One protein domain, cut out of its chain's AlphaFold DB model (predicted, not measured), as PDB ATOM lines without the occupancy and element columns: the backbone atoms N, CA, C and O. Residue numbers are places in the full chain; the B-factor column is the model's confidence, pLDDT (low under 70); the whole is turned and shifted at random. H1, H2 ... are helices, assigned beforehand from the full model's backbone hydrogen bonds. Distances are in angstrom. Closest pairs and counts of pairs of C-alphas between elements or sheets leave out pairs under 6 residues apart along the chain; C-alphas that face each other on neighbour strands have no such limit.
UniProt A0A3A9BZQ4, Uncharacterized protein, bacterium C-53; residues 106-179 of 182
ATOM      1  N   PHE A 106      57.707 -31.166 103.104       87.12
ATOM      2  CA  PHE A 106      56.526 -31.707 103.777       87.12
ATOM      3  C   PHE A 106      56.251 -33.173 103.410       87.12
ATOM      4  O   PHE A 106      56.037 -34.007 104.288       87.12
ATOM      5  N   VAL A 107      56.284 -33.498 102.112       86.44
ATOM      6  CA  VAL A 107      56.034 -34.863 101.625       86.44
ATOM      7  C   VAL A 107      57.145 -35.794 102.086       86.44
ATOM      8  O   VAL A 107      56.855 -36.908 102.512       86.44
ATOM      9  N   ASN A 108      58.395 -35.329 102.063       85.56
ATOM     10  CA  ASN A 108      59.532 -36.108 102.528       85.56
ATOM     11  C   ASN A 108      59.388 -36.491 104.008       85.56
ATOM     12  O   ASN A 108      59.458 -37.670 104.338       85.56
ATOM     13  N   HIS A 109      59.079 -35.532 104.890       86.38
ATOM     14  CA  HIS A 109      58.863 -35.826 106.311       86.38
ATOM     15  C   HIS A 109      57.690 -36.779 106.554       86.38
ATOM     16  O   HIS A 109      57.787 -37.674 107.395       86.38
ATOM     17  N   LEU A 110      56.590 -36.629 105.811       85.75
ATOM     18  CA  LEU A 110      55.451 -37.539 105.920       85.75
ATOM     19  C   LEU A 110      55.817 -38.960 105.464       85.75
ATOM     20  O   LEU A 110      55.503 -39.927 106.155       85.75
ATOM     21  N   MET A 111      56.493 -39.092 104.322       85.00
ATOM     22  CA  MET A 111      56.948 -40.382 103.793       85.00
ATOM     23  C   MET A 111      57.982 -41.034 104.712       85.00
ATOM     24  O   MET A 111      57.927 -42.241 104.928       85.00
ATOM     25  N   GLU A 112      58.881 -40.252 105.304       86.50
ATOM     26  CA  GLU A 112      59.845 -40.726 106.291       86.50
ATOM     27  C   GLU A 112      59.141 -41.240 107.552       86.50
ATOM     28  O   GLU A 112      59.455 -42.330 108.035       86.50
ATOM     29  N   PHE A 113      58.154 -40.498 108.061       85.19
ATOM     30  CA  PHE A 113      57.365 -40.915 109.216       85.19
ATOM     31  C   PHE A 113      56.611 -42.218 108.941       85.19
ATOM     32  O   PHE A 113      56.723 -43.170 109.712       85.19
ATOM     33  N   ILE A 114      55.874 -42.296 107.830       84.94
ATOM     34  CA  ILE A 114      55.145 -43.512 107.448       84.94
ATOM     35  C   ILE A 114      56.133 -44.665 107.232       84.94
ATOM     36  O   ILE A 114      55.926 -45.758 107.753       84.94
ATOM     37  N   GLY A 115      57.250 -44.405 106.548       83.25
ATOM     38  CA  GLY A 115      58.315 -45.366 106.271       83.25
ATOM     39  C   GLY A 115      58.876 -46.000 107.543       83.25
ATOM     40  O   GLY A 115      58.839 -47.223 107.683       83.25
ATOM     41  N   ARG A 116      59.301 -45.180 108.514       84.69
ATOM     42  CA  ARG A 116      59.806 -45.635 109.826       84.69
ATOM     43  C   ARG A 116      58.776 -46.464 110.597       84.69
ATOM     44  O   ARG A 116      59.144 -47.377 111.326       84.69
ATOM     45  N   ASN A 117      57.492 -46.178 110.402       86.25
ATOM     46  CA  ASN A 117      56.392 -46.864 111.069       86.25
ATOM     47  C   ASN A 117      55.742 -47.981 110.234       86.25
ATOM     48  O   ASN A 117      54.739 -48.548 110.661       86.25
ATOM     49  N   THR A 118      56.289 -48.349 109.071       85.06
ATOM     50  CA  THR A 118      55.634 -49.317 108.169       85.06
ATOM     51  C   THR A 118      55.438 -50.683 108.835       85.06
ATOM     52  O   THR A 118      54.365 -51.272 108.727       85.06
ATOM     53  N   LEU A 119      56.447 -51.180 109.562       85.25
ATOM     54  CA  LEU A 119      56.378 -52.466 110.271       85.25
ATOM     55  C   LEU A 119      55.302 -52.493 111.372       85.25
ATOM     56  O   LEU A 119      54.445 -53.376 111.313       85.25
ATOM     57  N   PRO A 120      55.282 -51.560 112.350       85.56
ATOM     58  CA  PRO A 120      54.228 -51.549 113.362       85.56
ATOM     59  C   PRO A 120      52.840 -51.330 112.747       85.56
ATOM     60  O   PRO A 120      51.902 -52.020 113.139       85.56
ATOM     61  N   ILE A 121      52.703 -50.457 111.738       86.75
ATOM     62  CA  ILE A 121      51.439 -50.262 111.006       86.75
ATOM     63  C   ILE A 121      50.947 -51.588 110.413       86.75
ATOM     64  O   ILE A 121      49.790 -51.959 110.617       86.75
ATOM     65  N   LEU A 122      51.823 -52.327 109.725       85.56
ATOM     66  CA  LEU A 122      51.486 -53.619 109.131       85.56
ATOM     67  C   LEU A 122      51.092 -54.652 110.198       85.56
ATOM     68  O   LEU A 122      50.112 -55.371 110.015       85.56
ATOM     69  N   CYS A 123      51.811 -54.713 111.322       86.94
ATOM     70  CA  CYS A 123      51.471 -55.604 112.434       86.94
ATOM     71  C   CYS A 123      50.087 -55.297 113.010       86.94
ATOM     72  O   CYS A 123      49.285 -56.213 113.180       86.94
ATOM     73  N   PHE A 124      49.777 -54.030 113.287       86.81
ATOM     74  CA  PHE A 124      48.476 -53.654 113.843       86.81
ATOM     75  C   PHE A 124      47.329 -53.872 112.866       86.81
ATOM     76  O   PHE A 124      46.251 -54.282 113.295       86.81
ATOM     77  N   HIS A 125      47.571 -53.669 111.572       86.25
ATOM     78  CA  HIS A 125      46.619 -54.024 110.529       86.25
ATOM     79  C   HIS A 125      46.360 -55.538 110.479       86.25
ATOM     80  O   HIS A 125      45.212 -55.962 110.413       86.25
ATOM     81  N   LEU A 126      47.401 -56.371 110.582       85.81
ATOM     82  CA  LEU A 126      47.244 -57.829 110.632       85.81
ATOM     83  C   LEU A 126      46.509 -58.292 111.894       85.81
ATOM     84  O   LEU A 126      45.687 -59.202 111.816       85.81
ATOM     85  N   ILE A 127      46.780 -57.686 113.053       86.88
ATOM     86  CA  ILE A 127      46.043 -57.983 114.290       86.88
ATOM     87  C   ILE A 127      44.565 -57.646 114.099       86.88
ATOM     88  O   ILE A 127      43.713 -58.476 114.397       86.88
ATOM     89  N   GLU A 128      44.256 -56.467 113.562       87.06
ATOM     90  CA  GLU A 128      42.885 -56.047 113.272       87.06
ATOM     91  C   GLU A 128      42.184 -57.004 112.306       87.06
ATOM     92  O   GLU A 128      41.084 -57.459 112.602       87.06
ATOM     93  N   LEU A 129      42.836 -57.387 111.209       84.94
ATOM     94  CA  LEU A 129      42.279 -58.322 110.231       84.94
ATOM     95  C   LEU A 129      41.939 -59.694 110.839       84.94
ATOM     96  O   LEU A 129      40.960 -60.310 110.432       84.94
ATOM     97  N   ASN A 130      42.740 -60.169 111.799       85.31
ATOM     98  CA  ASN A 130      42.552 -61.480 112.431       85.31
ATOM     99  C   ASN A 130      41.622 -61.456 113.655       85.31
ATOM    100  O   ASN A 130      41.113 -62.504 114.040       85.31
ATOM    101  N   THR A 131      41.430 -60.300 114.296       85.06
ATOM    102  CA  THR A 131      40.635 -60.181 115.535       85.06
ATOM    103  C   THR A 131      39.243 -59.606 115.307       85.06
ATOM    104  O   THR A 131      38.317 -59.977 116.025       85.06
ATOM    105  N   PHE A 132      39.066 -58.722 114.322       82.50
ATOM    106  CA  PHE A 132      37.772 -58.107 114.041       82.50
ATOM    107  C   PHE A 132      36.964 -58.965 113.053       82.50
ATOM    108  O   PHE A 132      37.422 -59.199 111.929       82.50
ATOM    109  N   PRO A 133      35.732 -59.385 113.402       84.19
ATOM    110  CA  PRO A 133      34.866 -60.160 112.518       84.19
ATOM    111  C   PRO A 133      34.198 -59.249 111.474       84.19
ATOM    112  O   PRO A 133      32.991 -59.013 111.488       84.19
ATOM    113  N   TRP A 134      34.982 -58.717 110.532       82.31
ATOM    114  CA  TRP A 134      34.500 -57.790 109.497       82.31
ATOM    115  C   TRP A 134      33.343 -58.335 108.662       82.31
ATOM    116  O   TRP A 134      32.521 -57.551 108.190       82.31
ATOM    117  N   GLY A 135      33.277 -59.657 108.484       81.12
ATOM    118  CA  GLY A 135      32.170 -60.319 107.796       81.12
ATOM    119  C   GLY A 135      30.840 -60.102 108.514       81.12
ATOM    120  O   GLY A 135      29.888 -59.635 107.903       81.12
ATOM    121  N   GLU A 136      30.792 -60.349 109.822       83.25
ATOM    122  CA  GLU A 136      29.574 -60.181 110.624       83.25
ATOM    123  C   GLU A 136      29.148 -58.710 110.697       83.25
ATOM    124  O   GLU A 136      27.981 -58.379 110.481       83.25
ATOM    125  N   ILE A 137      30.114 -57.807 110.899       81.81
ATOM    126  CA  ILE A 137      29.863 -56.359 110.951       81.81
ATOM    127  C   ILE A 137      29.304 -55.864 109.609       81.81
ATOM    128  O   ILE A 137      28.403 -55.025 109.585       81.81
ATOM    129  N   ARG A 138      29.803 -56.393 108.484       81.19
ATOM    130  CA  ARG A 138      29.295 -56.070 107.146       81.19
ATOM    131  C   ARG A 138      27.833 -56.462 106.991       81.19
ATOM    132  O   ARG A 138      27.046 -55.640 106.528       81.19
ATOM    133  N   GLU A 139      27.472 -57.683 107.377       81.56
ATOM    134  CA  GLU A 139      26.094 -58.168 107.253       81.56
ATOM    135  C   GLU A 139      25.128 -57.342 108.117       81.56
ATOM    136  O   GLU A 139      24.086 -56.907 107.623       81.56
ATOM    137  N   MET A 140      25.506 -57.004 109.356       80.81
ATOM    138  CA  MET A 140      24.718 -56.109 110.219       80.81
ATOM    139  C   MET A 140      24.526 -54.712 109.602       80.81
ATOM    140  O   MET A 140      23.438 -54.134 109.664       80.81
ATOM    141  N   TYR A 141      25.574 -54.158 108.987       78.00
ATOM    142  CA  TYR A 141      25.543 -52.818 108.394       78.00
ATOM    143  C   TYR A 141      24.676 -52.759 107.128       78.00
ATOM    144  O   TYR A 141      23.942 -51.791 106.925       78.00
ATOM    145  N   ILE A 142      24.711 -53.817 106.306       78.75
ATOM    146  CA  ILE A 142      23.859 -53.966 105.116       78.75
ATOM    147  C   ILE A 142      22.388 -54.112 105.523       78.75
ATOM    148  O   ILE A 142      21.532 -53.438 104.953       78.75
ATOM    149  N   GLN A 143      22.089 -54.924 106.543       78.81
ATOM    150  CA  GLN A 143      20.727 -55.087 107.075       78.81
ATOM    151  C   GLN A 143      20.151 -53.787 107.651       78.81
ATOM    152  O   GLN A 143      18.946 -53.561 107.591       78.81
ATOM    153  N   SER A 144      21.015 -52.902 108.150       76.88
ATOM    154  CA  SER A 144      20.637 -51.586 108.678       76.88
ATOM    155  C   SER A 144      20.327 -50.545 107.584       76.88
ATOM    156  O   SER A 144      20.001 -49.405 107.903       76.88
ATOM    157  N   GLY A 145      20.433 -50.907 106.297       73.75
ATOM    158  CA  GLY A 145      20.072 -50.044 105.165       73.75
ATOM    159  C   GLY A 145      21.120 -48.990 104.787       73.75
ATOM    160  O   GLY A 145      20.852 -48.131 103.948       73.75
ATOM    161  N   PHE A 146      22.325 -49.039 105.363       67.31
ATOM    162  CA  PHE A 146      23.390 -48.082 105.063       67.31
ATOM    163  C   PHE A 146      24.290 -48.577 103.918       67.31
ATOM    164  O   PHE A 146      25.076 -49.509 104.070       67.31
ATOM    165  N   GLY A 147      24.249 -47.892 102.771       68.44
ATOM    166  CA  GLY A 147      25.034 -48.238 101.573       68.44
ATOM    167  C   GLY A 147      26.539 -47.921 101.627       68.44
ATOM    168  O   GLY A 147      27.250 -48.190 100.663       68.44
ATOM    169  N   TYR A 148      27.050 -47.360 102.729       77.75
ATOM    170  CA  TYR A 148      28.427 -46.844 102.833       77.75
ATOM    171  C   TYR A 148      29.339 -47.647 103.774       77.75
ATOM    172  O   TYR A 148      30.235 -47.082 104.403       77.75
ATOM    173  N   PHE A 149      29.151 -48.968 103.864       78.81
ATOM    174  CA  PHE A 149      29.985 -49.836 104.712       78.81
ATOM    175  C   PHE A 149      31.489 -49.675 104.439       78.81
ATOM    176  O   PHE A 149      32.287 -49.651 105.371       78.81
ATOM    177  N   GLY A 150      31.887 -49.504 103.173       77.69
ATOM    178  CA  GLY A 150      33.296 -49.341 102.804       77.69
ATOM    179  C   GLY A 150      33.950 -48.104 103.429       77.69
ATOM    180  O   GLY A 150      35.063 -48.195 103.940       77.69
ATOM    181  N   LEU A 151      33.250 -46.964 103.452       81.44
ATOM    182  CA  LEU A 151      33.760 -45.740 104.078       81.44
ATOM    183  C   LEU A 151      33.858 -45.902 105.595       81.44
ATOM    184  O   LEU A 151      34.886 -45.569 106.180       81.44
ATOM    185  N   PHE A 152      32.828 -46.480 106.214       83.38
ATOM    186  CA  PHE A 152      32.835 -46.790 107.642       83.38
ATOM    187  C   PHE A 152      34.019 -47.696 108.010       83.38
ATOM    188  O   PHE A 152      34.838 -47.335 108.855       83.38
ATOM    189  N   ALA A 153      34.187 -48.815 107.306       82.19
ATOM    190  CA  ALA A 153      35.285 -49.745 107.541       82.19
ATOM    191  C   ALA A 153      36.661 -49.078 107.376       82.19
ATOM    192  O   ALA A 153      37.544 -49.298 108.202       82.19
ATOM    193  N   LEU A 154      36.848 -48.222 106.364       82.69
ATOM    194  CA  LEU A 154      38.093 -47.470 106.187       82.69
ATOM    195  C   LEU A 154      38.366 -46.530 107.365       82.69
ATOM    196  O   LEU A 154      39.480 -46.522 107.884       82.69
ATOM    197  N   THR A 155      37.366 -45.772 107.822       85.00
ATOM    198  CA  THR A 155      37.548 -44.858 108.962       85.00
ATOM    199  C   THR A 155      37.944 -45.599 110.235       85.00
ATOM    200  O   THR A 155      38.884 -45.181 110.908       85.00
ATOM    201  N   VAL A 156      37.305 -46.737 110.522       85.19
ATOM    202  CA  VAL A 156      37.633 -47.572 111.684       85.19
ATOM    203  C   VAL A 156      39.039 -48.158 111.556       85.19
ATOM    204  O   VAL A 156      39.806 -48.098 112.514       85.19
ATOM    205  N   LYS A 157      39.418 -48.654 110.370       85.50
ATOM    206  CA  LYS A 157      40.767 -49.182 110.101       85.50
ATOM    207  C   LYS A 157      41.850 -48.138 110.354       85.50
ATOM    208  O   LYS A 157      42.803 -48.412 111.080       85.50
ATOM    209  N   TYR A 158      41.702 -46.935 109.800       84.94
ATOM    210  CA  TYR A 158      42.677 -45.867 110.023       84.94
ATOM    211  C   TYR A 158      42.706 -45.432 111.491       84.94
ATOM    212  O   TYR A 158      43.791 -45.323 112.060       84.94
ATOM    213  N   ALA A 159      41.545 -45.251 112.127       87.25
ATOM    214  CA  ALA A 159      41.465 -44.887 113.541       87.25
ATOM    215  C   ALA A 159      42.169 -45.915 114.441       87.25
ATOM    216  O   ALA A 159      42.945 -45.532 115.317       87.25
ATOM    217  N   TRP A 160      41.965 -47.210 114.184       87.00
ATOM    218  CA  TRP A 160      42.636 -48.297 114.895       87.00
ATOM    219  C   TRP A 160      44.157 -48.241 114.742       87.00
ATOM    220  O   TRP A 160      44.880 -48.284 115.737       87.00
ATOM    221  N   VAL A 161      44.646 -48.105 113.505       85.38
ATOM    222  CA  VAL A 161      46.085 -48.040 113.221       85.38
ATOM    223  C   VAL A 161      46.721 -46.839 113.920       85.38
ATOM    224  O   VAL A 161      47.750 -47.007 114.566       85.38
ATOM    225  N   PHE A 162      46.111 -45.651 113.859       84.88
ATOM    226  CA  PHE A 162      46.641 -44.460 114.532       84.88
ATOM    227  C   PHE A 162      46.620 -44.581 116.059       84.88
ATOM    228  O   PHE A 162      47.597 -44.204 116.709       84.88
ATOM    229  N   LEU A 163      45.552 -45.141 116.637       87.12
ATOM    230  CA  LEU A 163      45.452 -45.378 118.078       87.12
ATOM    231  C   LEU A 163      46.549 -46.336 118.547       87.12
ATOM    232  O   LEU A 163      47.288 -46.025 119.481       87.12
ATOM    233  N   MET A 164      46.696 -47.473 117.868       83.12
ATOM    234  CA  MET A 164      47.694 -48.481 118.217       83.12
ATOM    235  C   MET A 164      49.120 -48.003 117.990       83.12
ATOM    236  O   MET A 164      50.007 -48.315 118.784       83.12
ATOM    237  N   LEU A 165      49.342 -47.187 116.963       84.12
ATOM    238  CA  LEU A 165      50.614 -46.513 116.761       84.12
ATOM    239  C   LEU A 165      50.920 -45.599 117.954       84.12
ATOM    240  O   LEU A 165      51.980 -45.739 118.553       84.12
ATOM    241  N   GLY A 166      49.970 -44.768 118.394       82.62
ATOM    242  CA  GLY A 166      50.106 -43.957 119.610       82.62
ATOM    243  C   GLY A 166      50.449 -44.786 120.856       82.62
ATOM    244  O   GLY A 166      51.372 -44.441 121.592       82.62
ATOM    245  N   VAL A 167      49.789 -45.930 121.055       82.38
ATOM    246  CA  VAL A 167      50.090 -46.866 122.154       82.38
ATOM    247  C   VAL A 167      51.495 -47.471 122.024       82.38
ATOM    248  O   VAL A 167      52.224 -47.543 123.014       82.38
ATOM    249  N   ALA A 168      51.921 -47.849 120.818       81.50
ATOM    250  CA  ALA A 168      53.270 -48.355 120.558       81.50
ATOM    251  C   ALA A 168      54.346 -47.304 120.866       81.50
ATOM    252  O   ALA A 168      55.400 -47.638 121.410       81.50
ATOM    253  N   TYR A 169      54.056 -46.030 120.587       78.31
ATOM    254  CA  TYR A 169      54.889 -44.913 121.015       78.31
ATOM    255  C   TYR A 169      54.837 -44.690 122.523       78.31
ATOM    256  O   TYR A 169      55.799 -44.158 123.043       78.31
ATOM    257  N   LEU A 170      53.807 -45.076 123.272       79.00
ATOM    258  CA  LEU A 170      53.784 -44.895 124.732       79.00
ATOM    259  C   LEU A 170      54.529 -46.008 125.485       79.00
ATOM    260  O   LEU A 170      55.101 -45.760 126.544       79.00
ATOM    261  N   ILE A 171      54.562 -47.224 124.936       80.25
ATOM    262  CA  ILE A 171      55.105 -48.400 125.625       80.25
ATOM    263  C   ILE A 171      56.573 -48.651 125.217       80.25
ATOM    264  O   ILE A 171      56.852 -48.993 124.065       80.25
ATOM    265  N   PRO A 172      57.540 -48.594 126.154       69.00
ATOM    266  CA  PRO A 172      58.969 -48.717 125.843       69.00
ATOM    267  C   PRO A 172      59.373 -50.099 125.303       69.00
ATOM    268  O   PRO A 172      60.320 -50.201 124.523       69.00
ATOM    269  N   ALA A 173      58.639 -51.160 125.657       69.38
ATOM    270  CA  ALA A 173      58.849 -52.493 125.091       69.38
ATOM    271  C   ALA A 173      58.572 -52.521 123.578       69.38
ATOM    272  O   ALA A 173      59.375 -53.056 122.815       69.38
ATOM    273  N   PHE A 174      57.487 -51.880 123.130       70.00
ATOM    274  CA  PHE A 174      57.151 -51.788 121.709       70.00
ATOM    275  C   PHE A 174      58.118 -50.878 120.952       70.00
ATOM    276  O   PHE A 174      58.526 -51.232 119.847       70.00
ATOM    277  N   ARG A 175      58.591 -49.786 121.567       66.50
ATOM    278  CA  ARG A 175      59.662 -48.959 120.982       66.50
ATOM    279  C   ARG A 175      60.924 -49.773 120.687       66.50
ATOM    280  O   ARG A 175      61.482 -49.664 119.600       66.50
ATOM    281  N   LYS A 176      61.337 -50.636 121.624       69.62
ATOM    282  CA  LYS A 176      62.527 -51.489 121.477       69.62
ATOM    283  C   LYS A 176      62.338 -52.603 120.442       69.62
ATOM    284  O   LYS A 176      63.278 -52.904 119.716       69.62
ATOM    285  N   ILE A 177      61.146 -53.198 120.365       72.75
ATOM    286  CA  ILE A 177      60.826 -54.272 119.409       72.75
ATOM    287  C   ILE A 177      60.734 -53.735 117.977       72.75
ATOM    288  O   ILE A 177      61.261 -54.354 117.057       72.75
ATOM    289  N   TYR A 178      60.098 -52.579 117.786       65.81
ATOM    290  CA  TYR A 178      59.892 -51.988 116.461       65.81
ATOM    291  C   TYR A 178      61.001 -51.015 116.034       65.81
ATOM    292  O   TYR A 178      60.921 -50.454 114.946       65.81
ATOM    293  N   GLY A 179      62.033 -50.809 116.862       63.84
ATOM    294  CA  GLY A 179      63.136 -49.886 116.563       63.84
ATOM    295  C   GLY A 179      62.701 -48.420 116.462       63.84
ATOM    296  O   GLY A 179      63.340 -47.631 115.768       63.84
TER     297      GLY A 179
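Overview. This is residues 106 to 179 of the 182 residues of an uncharacterized protein of bacterium C-53 (UniProt A0A3A9BZQ4). The long helix H4 is crossed by H2 as an X, and the chain runs out through H2 and H3 and folds back along H4. H1 sticks out with residues 106 to 115 as an arm, and the short H5 makes a corner at the last end of H4. The printed part has 74 residues with five named helices, H1 to H5 in order, and no named strand; its class is all helix. It is loose, with a radius of gyration of the C-alphas of 15.2 A, and flat, spanning 44 by 30 by 16 A.

Arrangement. H1, residues 106 to 116, touches no helix and meets H2, residues 118 to 131, only through their link. H4, residues 149 to 170, is the hub. H2 touches H4 at a steep tilt of 57 degrees, opposite ways; their closest C-alphas, of Phe 124 and Val 161, are 6.1 A apart. H3, residues 134 to 143, forms a helical hairpin with H4; they only just touch, with 3 pairs of C-alphas within 8 A, on H4 with residue 149 alone, and the closest, of Tyr 141 and Phe 149, are 6.5 A apart. H5, residues 172 to 178, only just touches H4, only at the corner, with 3 such pairs; the closest C-alphas, of Ala 168 and Phe 174, are 5.3 A apart. In H1, H2, H3, H4 and H5 every O i to N i+4 pair is within hydrogen-bond range.

Along the chain. H1 begins at C-alpha 106 (56.526, -31.707, 103.777) and is 15.5 A long. H2 measures 19.9 A, H3 14.2 A and H4 31.5 A, from C-alpha 149 (29.985, -49.836, 104.712). H5, 10.0 A, ends at C-alpha 178 (59.892, -51.988, 116.461).

Size, cuts and confidence. The two C-alphas farthest apart, of Gly 145 and Lys 176, are 45.5 A apart. The printed part has no cut, and its four links are tight. The mean pLDDT of the printed part is 81.4; residues 146 to 147, 172 to 173, 175 to 176 and 178 to 179 are under 70.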